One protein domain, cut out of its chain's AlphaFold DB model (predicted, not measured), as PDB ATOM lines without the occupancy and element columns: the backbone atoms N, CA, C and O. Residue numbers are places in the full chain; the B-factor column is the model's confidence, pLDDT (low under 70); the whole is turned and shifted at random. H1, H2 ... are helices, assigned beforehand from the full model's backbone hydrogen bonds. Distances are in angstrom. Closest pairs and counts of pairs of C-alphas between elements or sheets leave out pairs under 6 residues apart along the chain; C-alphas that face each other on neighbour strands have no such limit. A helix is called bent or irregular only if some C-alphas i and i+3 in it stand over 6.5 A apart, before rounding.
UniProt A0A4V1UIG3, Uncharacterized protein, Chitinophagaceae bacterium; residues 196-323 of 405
ATOM      1  N   LYS A 196       0.528   4.366  -8.602       91.56
ATOM      2  CA  LYS A 196      -0.418   5.497  -8.610       91.56
ATOM      3  C   LYS A 196      -0.661   6.100  -7.218       91.56
ATOM      4  O   LYS A 196      -1.545   6.941  -7.072       91.56
ATOM      5  N   TYR A 197       0.067   5.656  -6.193       93.38
ATOM      6  CA  TYR A 197      -0.108   6.168  -4.840       93.38
ATOM      7  C   TYR A 197       0.265   7.651  -4.755       93.38
ATOM      8  O   TYR A 197       1.343   8.067  -5.183       93.38
ATOM      9  N   ASN A 198      -0.623   8.449  -4.165       89.81
ATOM     10  CA  ASN A 198      -0.385   9.869  -3.950       89.81
ATOM     11  C   ASN A 198       0.274  10.081  -2.583       89.81
ATOM     12  O   ASN A 198      -0.409  10.110  -1.560       89.81
ATOM     13  N   TYR A 199       1.598  10.237  -2.579       90.94
ATOM     14  CA  TYR A 199       2.347  10.560  -1.367       90.94
ATOM     15  C   TYR A 199       1.871  11.879  -0.755       90.94
ATOM     16  O   TYR A 199       1.541  12.833  -1.467       90.94
ATOM     17  N   PHE A 200       1.894  11.938   0.577       90.06
ATOM     18  CA  PHE A 200       1.654  13.176   1.306       90.06
ATOM     19  C   PHE A 200       2.627  14.268   0.840       90.06
ATOM     20  O   PHE A 200       3.844  14.071   0.842       90.06
ATOM     21  N   ASN A 201       2.066  15.412   0.460       88.38
ATOM     22  CA  ASN A 201       2.783  16.652   0.218       88.38
ATOM     23  C   ASN A 201       2.057  17.755   0.992       88.38
ATOM     24  O   ASN A 201       0.826  17.727   1.046       88.38
ATOM     25  N   PRO A 202       2.786  18.703   1.595       88.31
ATOM     26  CA  PRO A 202       2.156  19.807   2.286       88.31
ATOM     27  C   PRO A 202       1.453  20.733   1.300       88.31
ATOM     28  O   PRO A 202       1.841  20.841   0.136       88.31
ATOM     29  N   GLU A 203       0.432  21.418   1.798       86.44
ATOM     30  CA  GLU A 203      -0.366  22.347   1.013       86.44
ATOM     31  C   GLU A 203      -0.217  23.777   1.547       86.44
ATOM     32  O   GLU A 203      -0.169  24.011   2.756       86.44
ATOM     33  N   ASN A 204      -0.115  24.743   0.636       81.56
ATOM     34  CA  ASN A 204      -0.261  26.158   0.904       81.56
ATOM     35  C   ASN A 204      -1.750  26.511   0.863       81.56
ATOM     36  O   ASN A 204      -2.315  26.752  -0.200       81.56
ATOM     37  N   TRP A 205      -2.360  26.568   2.043       72.19
ATOM     38  CA  TRP A 205      -3.772  26.907   2.230       72.19
ATOM     39  C   TRP A 205      -4.139  28.338   1.808       72.19
ATOM     40  O   TRP A 205      -5.319  28.659   1.731       72.19
ATOM     41  N   TYR A 206      -3.143  29.187   1.538       71.75
ATOM     42  CA  TYR A 206      -3.326  30.561   1.070       71.75
ATOM     43  C   TYR A 206      -3.107  30.718  -0.445       71.75
ATOM     44  O   TYR A 206      -3.191  31.834  -0.951       71.75
ATOM     45  N   ALA A 207      -2.778  29.639  -1.168       72.81
ATOM     46  CA  ALA A 207      -2.625  29.674  -2.624       72.81
ATOM     47  C   ALA A 207      -3.983  29.580  -3.340       72.81
ATOM     48  O   ALA A 207      -4.938  29.011  -2.811       72.81
ATOM     49  N   SER A 208      -4.050  30.099  -4.569       67.38
ATOM     50  CA  SER A 208      -5.173  29.872  -5.484       67.38
ATOM     51  C   SER A 208      -5.313  28.383  -5.846       67.38
ATOM     52  O   SER A 208      -4.350  27.609  -5.792       67.38
ATOM     53  N   GLU A 209      -6.528  27.963  -6.217       58.72
ATOM     54  CA  GLU A 209      -6.797  26.588  -6.654       58.72
ATOM     55  C   GLU A 209      -5.859  26.184  -7.807       58.72
ATOM     56  O   GLU A 209      -5.769  26.866  -8.825       58.72
ATOM     57  N   GLY A 210      -5.137  25.072  -7.632       57.31
ATOM     58  CA  GLY A 210      -4.146  24.562  -8.593       57.31
ATOM     59  C   GLY A 210      -2.680  24.734  -8.171       57.31
ATOM     60  O   GLY A 210      -1.840  23.951  -8.613       57.31
ATOM     61  N   GLU A 211      -2.375  25.655  -7.249       60.19
ATOM     62  CA  GLU A 211      -1.011  25.914  -6.739       60.19
ATOM     63  C   GLU A 211      -0.815  25.504  -5.269       60.19
ATOM     64  O   GLU A 211       0.195  25.816  -4.637       60.19
ATOM     65  N   THR A 212      -1.774  24.771  -4.704       75.56
ATOM     66  CA  THR A 212      -1.769  24.436  -3.278       75.56
ATOM     67  C   THR A 212      -0.632  23.493  -2.907       75.56
ATOM     68  O   THR A 212      -0.075  23.623  -1.827       75.56
ATOM     69  N   LYS A 213      -0.217  22.560  -3.768       81.06
ATOM     70  CA  LYS A 213       0.804  21.568  -3.398       81.06
ATOM     71  C   LYS A 213       2.216  22.146  -3.401       81.06
ATOM     72  O   LYS A 213       2.717  22.623  -4.415       81.06
ATOM     73  N   LEU A 214       2.896  21.980  -2.275       85.69
ATOM     74  CA  LEU A 214       4.279  22.383  -2.085       85.69
ATOM     75  C   LEU A 214       5.212  21.210  -2.387       85.69
ATOM     76  O   LEU A 214       5.209  20.192  -1.696       85.69
ATOM     77  N   TYR A 215       6.050  21.373  -3.407       90.25
ATOM     78  CA  TYR A 215       7.045  20.379  -3.797       90.25
ATOM     79  C   TYR A 215       8.444  20.822  -3.394       90.25
ATOM     80  O   TYR A 215       8.783  21.999  -3.490       90.25
ATOM     81  N   ALA A 216       9.297  19.884  -2.992       91.00
ATOM     82  CA  ALA A 216      10.648  20.208  -2.559       91.00
ATOM     83  C   ALA A 216      11.684  19.216  -3.089       91.00
ATOM     84  O   ALA A 216      11.385  18.057  -3.385       91.00
ATOM     85  N   ASN A 217      12.924  19.695  -3.169       94.62
ATOM     86  CA  ASN A 217      14.098  18.875  -3.410       94.62
ATOM     87  C   ASN A 217      14.993  18.927  -2.156       94.62
ATOM     88  O   ASN A 217      15.478  20.012  -1.824       94.62
ATOM     89  N   PRO A 218      15.228  17.795  -1.467       95.81
ATOM     90  CA  PRO A 218      16.035  17.755  -0.251       95.81
ATOM     91  C   PRO A 218      17.539  17.894  -0.527       95.81
ATOM     92  O   PRO A 218      18.301  18.172   0.386       95.81
ATOM     93  N   PHE A 219      18.001  17.717  -1.767       95.56
ATOM     94  CA  PHE A 219      19.430  17.738  -2.105       95.56
ATOM     95  C   PHE A 219      19.976  19.139  -2.406       95.56
ATOM     96  O   PHE A 219      21.116  19.273  -2.854       95.56
ATOM     97  N   ILE A 220      19.179  20.186  -2.179       91.31
ATOM     98  CA  ILE A 220      19.612  21.568  -2.386       91.31
ATOM     99  C   ILE A 220      20.509  22.049  -1.242       91.31
ATOM    100  O   ILE A 220      20.371  21.635  -0.091       91.31
ATOM    101  N   GLU A 221      21.395  22.984  -1.562       89.12
ATOM    102  CA  GLU A 221      22.141  23.757  -0.575       89.12
ATOM    103  C   GLU A 221      21.396  25.065  -0.289       89.12
ATOM    104  O   GLU A 221      20.975  25.771  -1.212       89.12
ATOM    105  N   THR A 222      21.218  25.393   0.991       90.00
ATOM    106  CA  THR A 222      20.645  26.676   1.401       90.00
ATOM    107  C   THR A 222      21.452  27.308   2.526       90.00
ATOM    108  O   THR A 222      21.687  26.700   3.575       90.00
ATOM    109  N   ILE A 223      21.840  28.570   2.327       90.62
ATOM    110  CA  ILE A 223      22.401  29.404   3.393       90.62
ATOM    111  C   ILE A 223      21.283  29.740   4.383       90.62
ATOM    112  O   ILE A 223      21.357  29.370   5.557       90.62
ATOM    113  N   ASN A 224      20.185  30.297   3.875       88.75
ATOM    114  CA  ASN A 224      19.004  30.645   4.659       88.75
ATOM    115  C   ASN A 224      17.989  29.493   4.719       88.75
ATOM    116  O   ASN A 224      17.729  28.820   3.723       88.75
ATOM    117  N   ASP A 225      17.410  29.263   5.898       87.56
ATOM    118  CA  ASP A 225      16.343  28.264   6.083       87.56
ATOM    119  C   ASP A 225      14.967  28.792   5.632       87.56
ATOM    120  O   ASP A 225      14.058  28.007   5.355       87.56
ATOM    121  N   PHE A 226      14.814  30.119   5.550       83.56
ATOM    122  CA  PHE A 226      13.596  30.801   5.119       83.56
ATOM    123  C   PHE A 226      13.919  31.947   4.135       83.56
ATOM    124  O   PHE A 226      14.957  32.590   4.310       83.56
ATOM    125  N   PRO A 227      13.056  32.231   3.136       84.44
ATOM    126  CA  PRO A 227      11.882  31.444   2.737       84.44
ATOM    127  C   PRO A 227      12.264  30.035   2.263       84.44
ATOM    128  O   PRO A 227      13.349  29.814   1.722       84.44
ATOM    129  N   LYS A 228      11.381  29.054   2.505       85.00
ATOM    130  CA  LYS A 228      11.599  27.681   2.028       85.00
ATOM    131  C   LYS A 228      11.609  27.684   0.494       85.00
ATOM    132  O   LYS A 228      10.759  28.308  -0.134       85.00
ATOM    133  N   LYS A 229      12.569  26.974  -0.105       87.44
ATOM    134  CA  LYS A 229      12.706  26.862  -1.564       87.44
ATOM    135  C   LYS A 229      11.924  25.654  -2.078       87.44
ATOM    136  O   LYS A 229      12.391  24.515  -1.956       87.44
ATOM    137  N   TYR A 230      10.745  25.924  -2.624       87.69
ATOM    138  CA  TYR A 230       9.925  24.935  -3.313       87.69
ATOM    139  C   TYR A 230      10.302  24.843  -4.794       87.69
ATOM    140  O   TYR A 230      10.913  25.750  -5.356       87.69
ATOM    141  N   VAL A 231       9.992  23.705  -5.402       89.50
ATOM    142  CA  VAL A 231      10.294  23.385  -6.802       89.50
ATOM    143  C   VAL A 231       9.004  23.020  -7.542       89.50
ATOM    144  O   VAL A 231       7.935  22.983  -6.943       89.50
ATOM    145  N   SER A 232       9.073  22.754  -8.846       88.06
ATOM    146  CA  SER A 232       7.909  22.261  -9.588       88.06
ATOM    147  C   SER A 232       7.663  20.772  -9.318       88.06
ATOM    148  O   SER A 232       8.568  20.034  -8.925       88.06
ATOM    149  N   ALA A 233       6.448  20.291  -9.597       86.31
ATOM    150  CA  ALA A 233       6.104  18.874  -9.446       86.31
ATOM    151  C   ALA A 233       7.077  17.939 -10.194       86.31
ATOM    152  O   ALA A 233       7.464  16.892  -9.673       86.31
ATOM    153  N   LYS A 234       7.534  18.348 -11.388       87.50
ATOM    154  CA  LYS A 234       8.454  17.581 -12.247       87.50
ATOM    155  C   LYS A 234       9.829  17.354 -11.611       87.50
ATOM    156  O   LYS A 234      10.462  16.342 -11.885       87.50
ATOM    157  N   THR A 235      10.302  18.292 -10.795       88.00
ATOM    158  CA  THR A 235      11.619  18.230 -10.137       88.00
ATOM    159  C   THR A 235      11.524  17.852  -8.660       88.00
ATOM    160  O   THR A 235      12.537  17.808  -7.958       88.00
ATOM    161  N   SER A 236      10.309  17.564  -8.190       90.94
ATOM    162  CA  SER A 236      10.038  17.127  -6.828       90.94
ATOM    163  C   SER A 236      10.639  15.754  -6.540       90.94
ATOM    164  O   SER A 236      10.725  14.880  -7.407       90.94
ATOM    165  N   ILE A 237      11.054  15.552  -5.292       94.50
ATOM    166  CA  ILE A 237      11.573  14.270  -4.831       94.50
ATOM    167  C   ILE A 237      10.533  13.615  -3.925       94.50
ATOM    168  O   ILE A 237      10.158  14.147  -2.884       94.50
ATOM    169  N   THR A 238      10.088  12.424  -4.321       94.56
ATOM    170  CA  THR A 238       9.217  11.562  -3.512       94.56
ATOM    171  C   THR A 238      10.020  10.843  -2.427       94.56
ATOM    172  O   THR A 238      11.236  10.690  -2.536       94.56
ATOM    173  N   LYS A 239       9.344  10.285  -1.416       96.81
ATOM    174  CA  LYS A 239       9.996   9.439  -0.400       96.81
ATOM    175  C   LYS A 239      10.730   8.236  -1.003       96.81
ATOM    176  O   LYS A 239      11.824   7.898  -0.555       96.81
ATOM    177  N   LYS A 240      10.172   7.632  -2.061       96.94
ATOM    178  CA  LYS A 240      10.792   6.515  -2.785       96.94
ATOM    179  C   LYS A 240      12.089   6.930  -3.483       96.94
ATOM    180  O   LYS A 240      13.113   6.275  -3.301       96.94
ATOM    181  N   SER A 241      12.058   8.012  -4.264       96.75
ATOM    182  CA  SER A 241      13.255   8.497  -4.965       96.75
ATOM    183  C   SER A 241      14.301   9.052  -3.996       96.75
ATOM    184  O   SER A 241      15.491   8.817  -4.196       96.75
ATOM    185  N   PHE A 242      13.874   9.676  -2.896       98.44
ATOM    186  CA  PHE A 242      14.754  10.061  -1.795       98.44
ATOM    187  C   PHE A 242      15.481   8.856  -1.189       98.44
ATOM    188  O   PHE A 242      16.704   8.872  -1.079       98.44
ATOM    189  N   ALA A 243      14.749   7.792  -0.835       98.69
ATOM    190  CA  ALA A 243      15.330   6.568  -0.285       98.69
ATOM    191  C   ALA A 243      16.360   5.948  -1.240       98.69
ATOM    192  O   ALA A 243      17.453   5.570  -0.818       98.69
ATOM    193  N   ALA A 244      16.028   5.878  -2.532       98.69
ATOM    194  CA  ALA A 244      16.911   5.324  -3.551       98.69
ATOM    195  C   ALA A 244      18.205   6.138  -3.689       98.69
ATOM    196  O   ALA A 244      19.295   5.564  -3.666       98.69
ATOM    197  N   GLU A 245      18.100   7.466  -3.761       98.75
ATOM    198  CA  GLU A 245      19.269   8.336  -3.887       98.75
ATOM    199  C   GLU A 245      20.133   8.321  -2.620       98.75
ATOM    200  O   GLU A 245      21.353   8.202  -2.709       98.75
ATOM    201  N   MET A 246      19.524   8.336  -1.432       98.81
ATOM    202  CA  MET A 246      20.264   8.215  -0.174       98.81
ATOM    203  C   MET A 246      20.979   6.865  -0.051       98.81
ATOM    204  O   MET A 246      22.136   6.827   0.364       98.81
ATOM    205  N   SER A 247      20.345   5.764  -0.475       98.75
ATOM    206  CA  SER A 247      20.987   4.443  -0.522       98.75
ATOM    207  C   SER A 247      22.173   4.426  -1.493       98.75
ATOM    208  O   SER A 247      23.242   3.905  -1.165       98.75
ATOM    209  N   ARG A 248      22.022   5.039  -2.674       98.75
ATOM    210  CA  ARG A 248      23.099   5.166  -3.664       98.75
ATOM    211  C   ARG A 248      24.277   5.967  -3.107       98.75
ATOM    212  O   ARG A 248      25.410   5.496  -3.175       98.75
ATOM    213  N   LEU A 249      24.018   7.138  -2.522       98.75
ATOM    214  CA  LEU A 249      25.045   7.983  -1.904       98.75
ATOM    215  C   LEU A 249      25.757   7.260  -0.753       98.75
ATOM    216  O   LEU A 249      26.982   7.306  -0.675       98.75
ATOM    217  N   GLN A 250      25.014   6.534   0.088       98.44
ATOM    218  CA  GLN A 250      25.584   5.755   1.186       98.44
ATOM    219  C   GLN A 250      26.562   4.692   0.674       98.44
ATOM    220  O   GLN A 250      27.669   4.585   1.198       98.44
ATOM    221  N   LYS A 251      26.212   3.957  -0.389       98.56
ATOM    222  CA  LYS A 251      27.122   2.987  -1.027       98.56
ATOM    223  C   LYS A 251      28.362   3.668  -1.608       98.56
ATOM    224  O   LYS A 251      29.478   3.201  -1.388       98.56
ATOM    225  N   LEU A 252      28.181   4.808  -2.278       98.62
ATOM    226  CA  LEU A 252      29.279   5.572  -2.870       98.62
ATOM    227  C   LEU A 252      30.275   6.113  -1.841       98.62
ATOM    228  O   LEU A 252      31.457   6.218  -2.156       98.62
ATOM    229  N   THR A 253      29.847   6.379  -0.602       97.88
ATOM    230  CA  THR A 253      30.784   6.768   0.472       97.88
ATOM    231  C   THR A 253      31.834   5.693   0.772       97.88
ATOM    232  O   THR A 253      32.902   6.017   1.293       97.88
ATOM    233  N   LEU A 254      31.551   4.431   0.428       96.69
ATOM    234  CA  LEU A 254      32.444   3.290   0.622       96.69
ATOM    235  C   LEU A 254      33.205   2.931  -0.659       96.69
ATOM    236  O   LEU A 254      34.407   2.667  -0.601       96.69
ATOM    237  N   SER A 255      32.514   2.915  -1.805       98.00
ATOM    238  CA  SER A 255      33.078   2.444  -3.077       98.00
ATOM    239  C   SER A 255      33.885   3.502  -3.830       98.00
ATOM    240  O   SER A 255      34.806   3.149  -4.556       98.00
ATOM    241  N   ASP A 256      33.573   4.791  -3.662       97.94
ATOM    242  CA  ASP A 256      34.303   5.903  -4.280       97.94
ATOM    243  C   ASP A 256      34.874   6.828  -3.197       97.94
ATOM    244  O   ASP A 256      34.341   7.887  -2.851       97.94
ATOM    245  N   LYS A 257      36.016   6.396  -2.652       95.44
ATOM    246  CA  LYS A 257      36.739   7.111  -1.592       95.44
ATOM    247  C   LYS A 257      37.206   8.503  -2.026       95.44
ATOM    248  O   LYS A 257      37.300   9.384  -1.175       95.44
ATOM    249  N   LYS A 258      37.466   8.719  -3.324       96.62
ATOM    250  CA  LYS A 258      37.929  10.009  -3.862       96.62
ATOM    251  C   LYS A 258      36.862  11.088  -3.688       96.62
ATOM    252  O   LYS A 258      37.185  12.210  -3.310       96.62
ATOM    253  N   ASN A 259      35.595  10.741  -3.912       98.06
ATOM    254  CA  ASN A 259      34.469  11.671  -3.794       98.06
ATOM    255  C   ASN A 259      33.670  11.513  -2.487       98.06
ATOM    256  O   ASN A 259      32.662  12.199  -2.296       98.06
ATOM    257  N   ALA A 260      34.122  10.673  -1.548       98.25
ATOM    258  CA  ALA A 260      33.416  10.392  -0.295       98.25
ATOM    259  C   ALA A 260      33.046  11.656   0.499       98.25
ATOM    260  O   ALA A 260      31.934  11.744   1.020       98.25
ATOM    261  N   ALA A 261      33.926  12.664   0.544       98.62
ATOM    262  CA  ALA A 261      33.635  13.946   1.193       98.62
ATOM    263  C   ALA A 261      32.375  14.620   0.615       98.62
ATOM    264  O   ALA A 261      31.507  15.070   1.364       98.62
ATOM    265  N   LEU A 262      32.243  14.635  -0.716       98.44
ATOM    266  CA  LEU A 262      31.092  15.200  -1.417       98.44
ATOM    267  C   LEU A 262      29.820  14.382  -1.167       98.44
ATOM    268  O   LEU A 262      28.751  14.962  -0.985       98.44
ATOM    269  N   TYR A 263      29.912  13.051  -1.133       98.69
ATOM    270  CA  TYR A 263      28.746  12.203  -0.871       98.69
ATOM    271  C   TYR A 263      28.219  12.364   0.553       98.69
ATOM    272  O   TYR A 263      27.014  12.556   0.721       98.69
ATOM    273  N   TYR A 264      29.098  12.399   1.561       98.81
ATOM    274  CA  TYR A 264      28.689  12.718   2.931       98.81
ATOM    275  C   TYR A 264      28.036  14.096   3.021       98.81
ATOM    276  O   TYR A 264      27.029  14.243   3.706       98.81
ATOM    277  N   TYR A 265      28.558  15.091   2.303       98.62
ATOM    278  CA  TYR A 265      27.968  16.428   2.280       98.62
ATOM    279  C   TYR A 265      26.571  16.444   1.647       98.62
ATOM    280  O   TYR A 265      25.646  17.017   2.218       98.62
ATOM    281  N   LYS A 266      26.380  15.755   0.514       98.56
ATOM    282  CA  LYS A 266      25.063  15.607  -0.128       98.56
ATOM    283  C   LYS A 266      24.060  14.904   0.785       98.56
ATOM    284  O   LYS A 266      22.928  15.362   0.903       98.56
ATOM    285  N   MET A 267      24.481  13.832   1.459       98.75
ATOM    286  CA  MET A 267      23.651  13.125   2.438       98.75
ATOM    287  C   MET A 267      23.310  14.006   3.648       98.75
ATOM    288  O   MET A 267      22.182  13.972   4.137       98.75
ATOM    289  N   ALA A 268      24.265  14.806   4.126       98.50
ATOM    290  CA  ALA A 268      24.059  15.729   5.235       98.50
ATOM    291  C   ALA A 268      23.056  16.835   4.875       98.50
ATOM    292  O   ALA A 268      22.121  17.057   5.641       98.50
ATOM    293  N   ASN A 269      23.188  17.448   3.689       97.88
ATOM    294  CA  ASN A 269      22.210  18.403   3.151       97.88
ATOM    295  C   ASN A 269      20.823  17.768   3.066       97.88
ATOM    296  O   ASN A 269      19.871  18.305   3.618       97.88
ATOM    297  N   ALA A 270      20.734  16.584   2.463       98.12
ATOM    298  CA  ALA A 270      19.495  15.832   2.350       98.12
ATOM    299  C   ALA A 270      18.795  15.621   3.697       98.12
ATOM    300  O   ALA A 270      17.619  15.949   3.831       98.12
ATOM    301  N   VAL A 271      19.507  15.122   4.712       98.12
ATOM    302  CA  VAL A 271      18.918  14.903   6.042       98.12
ATOM    303  C   VAL A 271      18.580  16.216   6.739       98.12
ATOM    304  O   VAL A 271      17.495  16.319   7.311       98.12
ATOM    305  N   TYR A 272      19.431  17.241   6.641       97.56
ATOM    306  CA  TYR A 272      19.123  18.573   7.171       97.56
ATOM    307  C   TYR A 272      17.808  19.111   6.588       97.56
ATOM    308  O   TYR A 272      16.946  19.588   7.328       97.56
ATOM    309  N   GLN A 273      17.605  18.947   5.278       96.81
ATOM    310  CA  GLN A 273      16.399  19.397   4.588       96.81
ATOM    311  C   GLN A 273      15.134  18.607   4.954       96.81
ATOM    312  O   GLN A 273      14.030  19.120   4.768       96.81
ATOM    313  N   THR A 274      15.263  17.403   5.523       96.62
ATOM    314  CA  THR A 274      14.131  16.672   6.124       96.62
ATOM    315  C   THR A 274      13.784  17.128   7.544       96.62
ATOM    316  O   THR A 274      12.773  16.702   8.101       96.62
ATOM    317  N   GLY A 275      14.591  18.008   8.141       94.62
ATOM    318  CA  GLY A 275      14.300  18.605   9.438       94.62
ATOM    319  C   GLY A 275      13.208  19.674   9.390       94.62
ATOM    320  O   GLY A 275      12.847  20.170   8.327       94.62
ATOM    321  N   TYR A 276      12.729  20.091  10.562       92.00
ATOM    322  CA  TYR A 276      11.737  21.154  10.766       92.00
ATOM    323  C   TYR A 276      12.063  22.442   9.981       92.00
ATOM    324  O   TYR A 276      11.194  23.064   9.355       92.00
ATOM    325  N   PHE A 277      13.342  22.825   9.976       88.31
ATOM    326  CA  PHE A 277      13.835  24.024   9.294       88.31
ATOM    327  C   PHE A 277      14.006  23.820   7.783       88.31
ATOM    328  O   PHE A 277      13.933  24.784   7.025       88.31
ATOM    329  N   GLY A 278      14.144  22.575   7.333       91.88
ATOM    330  CA  GLY A 278      14.370  22.209   5.943       91.88
ATOM    331  C   GLY A 278      13.140  22.334   5.041       91.88
ATOM    332  O   GLY A 278      11.998  22.418   5.501       91.88
ATOM    333  N   ASN A 279      13.352  22.363   3.727       91.56
ATOM    334  CA  ASN A 279      12.276  22.486   2.735       91.56
ATOM    335  C   ASN A 279      11.513  21.171   2.476       91.56
ATOM    336  O   ASN A 279      10.425  21.211   1.911       91.56
ATOM    337  N   SER A 280      12.047  20.021   2.898       95.31
ATOM    338  CA  SER A 280      11.525  18.677   2.606       95.31
ATOM    339  C   SER A 280      11.149  17.892   3.869       95.31
ATOM    340  O   SER A 280      11.271  16.667   3.914       95.31
ATOM    341  N   TRP A 281      10.679  18.585   4.909       94.38
ATOM    342  CA  TRP A 281      10.308  17.986   6.198       94.38
ATOM    343  C   TRP A 281       9.289  16.838   6.084       94.38
ATOM    344  O   TRP A 281       9.322  15.870   6.849       94.38
ATOM    345  N   PHE A 282       8.414  16.916   5.080       94.62
ATOM    346  CA  PHE A 282       7.345  15.953   4.820       94.62
ATOM    347  C   PHE A 282       7.849  14.580   4.342       94.62
ATOM    348  O   PHE A 282       7.092  13.611   4.272       94.62
ATOM    349  N   LEU A 283       9.145  14.457   4.034       96.88
ATOM    350  CA  LEU A 283       9.754  13.169   3.708       96.88
ATOM    351  C   LEU A 283       9.866  12.249   4.931       96.88
ATOM    352  O   LEU A 283       9.865  11.030   4.765       96.88
ATOM    353  N   ILE A 284       9.926  12.808   6.147       96.62
ATOM    354  CA  ILE A 284      10.002  12.031   7.396       96.62
ATOM    355  C   ILE A 284       8.889  12.357   8.400       96.62
ATOM    356  O   ILE A 284       8.647  11.555   9.301       96.62
ATOM    357  N   SER A 285       8.184  13.480   8.257       95.31
ATOM    358  CA  SER A 285       7.029  13.850   9.089       95.31
ATOM    359  C   SER A 285       5.761  13.968   8.238       95.31
ATOM    360  O   SER A 285       5.838  14.218   7.044       95.31
ATOM    361  N   TYR A 286       4.593  13.781   8.846       94.06
ATOM    362  CA  TYR A 286       3.285  13.985   8.195       94.06
ATOM    363  C   TYR A 286       2.584  15.249   8.694       94.06
ATOM    364  O   TYR A 286       1.497  15.582   8.240       94.06
ATOM    365  N   ASP A 287       3.210  15.940   9.642       89.75
ATOM    366  CA  ASP A 287       2.695  17.151  10.255       89.75
ATOM    367  C   ASP A 287       3.860  18.121  10.497       89.75
ATOM    368  O   ASP A 287       5.025  17.705  10.620       89.75
ATOM    369  N   TRP A 288       3.540  19.406  10.537       88.06
ATOM    370  CA  TRP A 288       4.477  20.484  10.813       88.06
ATOM    371  C   TRP A 288       3.759  21.565  11.602       88.06
ATOM    372  O   TRP A 288       2.722  22.076  11.181       88.06
ATOM    373  N   SER A 289       4.329  21.937  12.741       84.44
ATOM    374  CA  SER A 289       3.749  22.942  13.615       84.44
ATOM    375  C   SER A 289       4.791  23.962  14.038       84.44
ATOM    376  O   SER A 289       5.892  23.587  14.430       84.44
ATOM    377  N   SER A 290       4.437  25.250  14.079       77.31
ATOM    378  CA  SER A 290       5.320  26.292  14.632       77.31
ATOM    379  C   SER A 290       5.757  25.999  16.080       77.31
ATOM    380  O   SER A 290       6.829  26.430  16.511       77.31
ATOM    381  N   TYR A 291       4.973  25.195  16.809       78.00
ATOM    382  CA  TYR A 291       5.255  24.701  18.158       78.00
ATOM    383  C   TYR A 291       6.339  23.602  18.218       78.00
ATOM    384  O   TYR A 291       6.874  23.298  19.292       78.00
ATOM    385  N   ASP A 292       6.704  22.977  17.095       81.69
ATOM    386  CA  ASP A 292       7.686  21.885  17.085       81.69
ATOM    387  C   ASP A 292       9.107  22.365  17.417       81.69
ATOM    388  O   ASP A 292       9.892  21.597  17.978       81.69
ATOM    389  N   ASN A 293       9.411  23.639  17.144       74.44
ATOM    390  CA  ASN A 293      10.698  24.276  17.434       74.44
ATOM    391  C   ASN A 293      10.959  24.478  18.941       74.44
ATOM    392  O   ASN A 293      12.104  24.441  19.385       74.44
ATOM    393  N   SER A 294       9.911  24.694  19.742       72.88
ATOM    394  CA  SER A 294      10.038  24.945  21.187       72.88
ATOM    395  C   SER A 294       9.818  23.694  22.039       72.88
ATOM    396  O   SER A 294      10.264  23.616  23.185       72.88
ATOM    397  N   SER A 295       9.145  22.680  21.492       78.88
ATOM    398  CA  SER A 295       8.845  21.455  22.226       78.88
ATOM    399  C   SER A 295      10.041  20.502  22.280       78.88
ATOM    400  O   SER A 295      10.727  20.250  21.284       78.88
ATOM    401  N   LYS A 296      10.255  19.887  23.450       82.12
ATOM    402  CA  LYS A 296      11.278  18.846  23.632       82.12
ATOM    403  C   LYS A 296      11.075  17.696  22.624       82.12
ATOM    404  O   LYS A 296       9.934  17.405  22.250       82.12
ATOM    405  N   PRO A 297      12.156  17.028  22.180       86.69
ATOM    406  CA  PRO A 297      12.049  15.784  21.424       86.69
ATOM    407  C   PRO A 297      11.176  14.770  22.162       86.69
ATOM    408  O   PRO A 297      11.379  14.522  23.349       86.69
ATOM    409  N   LYS A 298      10.213  14.204  21.448       89.19
ATOM    410  CA  LYS A 298       9.237  13.234  21.939       89.19
ATOM    411  C   LYS A 298       9.238  11.962  21.096       89.19
ATOM    412  O   LYS A 298       9.045  10.880  21.642       89.19
ATOM    413  N   PHE A 299       9.437  12.080  19.786       92.31
ATOM    414  CA  PHE A 299       9.359  10.961  18.850       92.31
ATOM    415  C   PHE A 299      10.745  10.486  18.427       92.31
ATOM    416  O   PHE A 299      11.710  11.247  18.438       92.31
ATOM    417  N   GLY A 300      10.842   9.223  17.998       89.19
ATOM    418  CA  GLY A 300      12.125   8.598  17.653       89.19
ATOM    419  C   GLY A 300      12.903   9.306  16.537       89.19
ATOM    420  O   GLY A 300      14.117   9.169  16.469       89.19
ATOM    421  N   TYR A 301      12.227  10.094  15.697       94.56
ATOM    422  CA  TYR A 301      12.836  10.844  14.596       94.56
ATOM    423  C   TYR A 301      13.186  12.302  14.947       94.56
ATOM    424  O   TYR A 301      13.777  13.006  14.127       94.56
ATOM    425  N   ASP A 302      12.872  12.770  16.161       93.56
ATOM    426  CA  ASP A 302      13.110  14.164  16.569       93.56
ATOM    427  C   ASP A 302      14.600  14.515  16.698       93.56
ATOM    428  O   ASP A 302      14.960  15.695  16.673       93.56
ATOM    429  N   ALA A 303      15.482  13.512  16.795       93.12
ATOM    430  CA  ALA A 303      16.929  13.717  16.756       93.12
ATOM    431  C   ALA A 303      17.380  14.402  15.452       93.12
ATOM    432  O   ALA A 303      18.253  15.268  15.476       93.12
ATOM    433  N   ASP A 304      16.739  14.092  14.329       95.06
ATOM    434  CA  ASP A 304      17.007  14.783  13.069       95.06
ATOM    435  C   ASP A 304      15.992  15.860  12.776       95.06
ATOM    436  O   ASP A 304      16.381  16.971  12.417       95.06
ATOM    437  N   TYR A 305      14.711  15.576  13.018       95.12
ATOM    438  CA  TYR A 305      13.659  16.532  12.719       95.12
ATOM    439  C   TYR A 305      13.839  17.851  13.474       95.12
ATOM    440  O   TYR A 305      13.702  18.914  12.875       95.12
ATOM    441  N   LYS A 306      14.228  17.809  14.754       91.88
ATOM    442  CA  LYS A 306      14.416  19.021  15.564       91.88
ATOM    443  C   LYS A 306      15.876  19.443  15.691       91.88
ATOM    444  O   LYS A 306      16.158  20.634  15.733       91.88
ATOM    445  N   LYS A 307      16.805  18.483  15.769       90.81
ATOM    446  CA  LYS A 307      18.193  18.736  16.207       90.81
ATOM    447  C   LYS A 307      19.265  18.555  15.130       90.81
ATOM    448  O   LYS A 307      20.441  18.779  15.431       90.81
ATOM    449  N   ALA A 308      18.894  18.143  13.912       94.75
ATOM    450  CA  ALA A 308      19.821  17.908  12.799       94.75
ATOM    451  C   ALA A 308      21.048  17.047  13.189       94.75
ATOM    452  O   ALA A 308      22.180  17.317  12.773       94.75
ATOM    453  N   GLN A 309      20.852  16.046  14.051       95.81
ATOM    454  CA  GLN A 309      21.943  15.318  14.699       95.81
ATOM    455  C   GLN A 309      22.783  14.503  13.705       95.81
ATOM    456  O   GLN A 309      24.014  14.589  13.720       95.81
ATOM    457  N   THR A 310      22.138  13.757  12.815       98.06
ATOM    458  CA  THR A 310      22.789  12.951  11.779       98.06
ATOM    459  C   THR A 310      23.442  13.839  10.724       98.06
ATOM    460  O   THR A 310      24.587  13.595  10.336       98.06
ATOM    461  N   ALA A 311      22.780  14.931  10.327       98.12
ATOM    462  CA  ALA A 311      23.362  15.912   9.412       98.12
ATOM    463  C   ALA A 311      24.682  16.476   9.964       98.12
ATOM    464  O   ALA A 311      25.696  16.461   9.267       98.12
ATOM    465  N   LYS A 312      24.722  16.870  11.249       98.25
ATOM    466  CA  LYS A 312      25.955  17.312  11.929       98.25
ATOM    467  C   LYS A 312      27.072  16.272  11.833       98.25
ATOM    468  O   LYS A 312      28.203  16.618  11.490       98.25
ATOM    469  N   ALA A 313      26.772  15.005  12.123       98.50
ATOM    470  CA  ALA A 313      27.760  13.929  12.065       98.50
ATOM    471  C   ALA A 313      28.339  13.757  10.649       98.50
ATOM    472  O   ALA A 313      29.552  13.617  10.475       98.50
ATOM    473  N   TRP A 314      27.494  13.830   9.621       98.75
ATOM    474  CA  TRP A 314      27.935  13.694   8.235       98.75
ATOM    475  C   TRP A 314      28.644  14.937   7.692       98.75
ATOM    476  O   TRP A 314      29.620  14.778   6.963       98.75
ATOM    477  N   TYR A 315      28.279  16.153   8.109       98.69
ATOM    478  CA  TYR A 315      29.072  17.347   7.796       98.69
ATOM    479  C   TYR A 315      30.465  17.297   8.429       98.69
ATOM    480  O   TYR A 315      31.439  17.671   7.777       98.69
ATOM    481  N   LEU A 316      30.596  16.800   9.669       98.75
ATOM    482  CA  LEU A 316      31.908  16.580  10.291       98.75
ATOM    483  C   LEU A 316      32.748  15.600   9.466       98.75
ATOM    484  O   LEU A 316      33.920  15.874   9.201       98.75
ATOM    485  N   LYS A 317      32.144  14.494   9.018       98.62
ATOM    486  CA  LYS A 317      32.817  13.490   8.186       98.62
ATOM    487  C   LYS A 317      33.233  14.058   6.826       98.62
ATOM    488  O   LYS A 317      34.391  13.911   6.446       98.62
ATOM    489  N   ALA A 318      32.330  14.755   6.135       98.75
ATOM    490  CA  ALA A 318      32.612  15.442   4.874       98.75
ATOM    491  C   ALA A 318      33.776  16.433   5.013       98.75
ATOM    492  O   ALA A 318      34.713  16.421   4.213       98.75
ATOM    493  N   ARG A 319      33.757  17.248   6.074       98.56
ATOM    494  CA  ARG A 319      34.810  18.224   6.368       98.56
ATOM    495  C   ARG A 319      36.165  17.569   6.614       98.56
ATOM    496  O   ARG A 319      37.173  18.079   6.134       98.56
ATOM    497  N   ALA A 320      36.189  16.472   7.371       98.44
ATOM    498  CA  ALA A 320      37.416  15.759   7.715       98.44
ATOM    499  C   ALA A 320      38.068  15.083   6.498       98.44
ATOM    500  O   ALA A 320      39.290  15.026   6.422       98.44
ATOM    501  N   LEU A 321      37.261  14.597   5.551       98.31
ATOM    502  CA  LEU A 321      37.740  13.900   4.352       98.31
ATOM    503  C   LEU A 321      38.202  14.835   3.228       98.31
ATOM    504  O   LEU A 321      38.898  14.395   2.320       98.31
ATOM    505  N   SER A 322      37.797  16.104   3.248       98.00
ATOM    506  CA  SER A 322      38.194  17.064   2.218       98.00
ATOM    507  C   SER A 322      39.526  17.733   2.555       98.00
ATOM    508  O   SER A 322      39.870  17.923   3.720       98.00
ATOM    509  N   THR A 323      40.260  18.167   1.535       96.56
ATOM    510  CA  THR A 323      41.411  19.079   1.655       96.56
ATOM    511  C   THR A 323      41.108  20.472   1.101       96.56
ATOM    512  O   THR A 323      41.847  21.412   1.376       96.56
TER     513      THR A 323
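What this domain is: This is residues 196 to 323 of the 405 residues of an uncharacterized protein of Chitinophagaceae bacterium (UniProt A0A4V1UIG3). Three long helices lie side by side in one layer, H2 in the middle between H1 and H5, with each helix running opposite to its neighbour. A broad mass of loops, with the short helices H3 and H4, gathers toward the end of this layer where H1 and H5 begin and H2 ends. The 128 printed residues include five named helices, H1 to H5 in order, and no named strand; the class is all helix, though under half of the residues, 52, are in named elements. The whole is compact, with a radius of gyration of the C-alphas of 15.4 A, and spans 48 by 35 by 27 A.

Where its parts are: H1, the longest helix, holds residues 239 to 255 and measures 24.3 A from its first C-alpha, at (9.996, 9.439, -0.400), to its last. H2, residues 260 to 273, measures 19.9 A and ends with C-alpha 273 at (16.399, 19.397, 4.588). H5, residues 309 to 321, measures 18.9 A and ends with C-alpha 321 at (37.740, 13.900, 4.352). H3 is residues 290 to 293, 6.4 A long, and H4 is residues 302 to 305, 4.6 A long. H3 is neither bent nor irregular, but only just: C-alphas 290 and 293 are 6.4 A apart.

How they stand to each other: H1 and H2 form a helical hairpin. They touch, with the closest C-alphas, those of Thr 253 and Ala 260, 4.5 A apart, and run opposite ways at a shallow tilt of 25 degrees. H2 also touches H5, where the closest C-alphas, those of Ala 261 and Ala 318, are 4.1 A apart. These two run opposite ways at a shallow tilt of 21 degrees. H1 and H5 are apart. H4 and H5 touch only at the corner by their link, H5 with residues 309 to 311 alone; the closest C-alphas, those of Ala 303 and Gln 309, are 5.7 A apart. H2 and H4 are close but not clearly touching, with the C-alphas of Val 271 and Asp 304 closest at 7.3 A. H3 touches no helix. In H2 and H5 every O i to N i+4 pair is within hydrogen-bond range, in H1 12 of 13 are, and H3 and H4 are too short for such a pair.

The domain as a whole: The two C-alphas farthest apart are those of Glu 209 and Thr 323, at 49.5 A. The printed part has no cut. The link from H2 to H3, 16 residues, is long, and residues 196 to 238 before H1 hold no named element. The mean pLDDT of the printed part is 91.4; residues 208 to 211 are under 70.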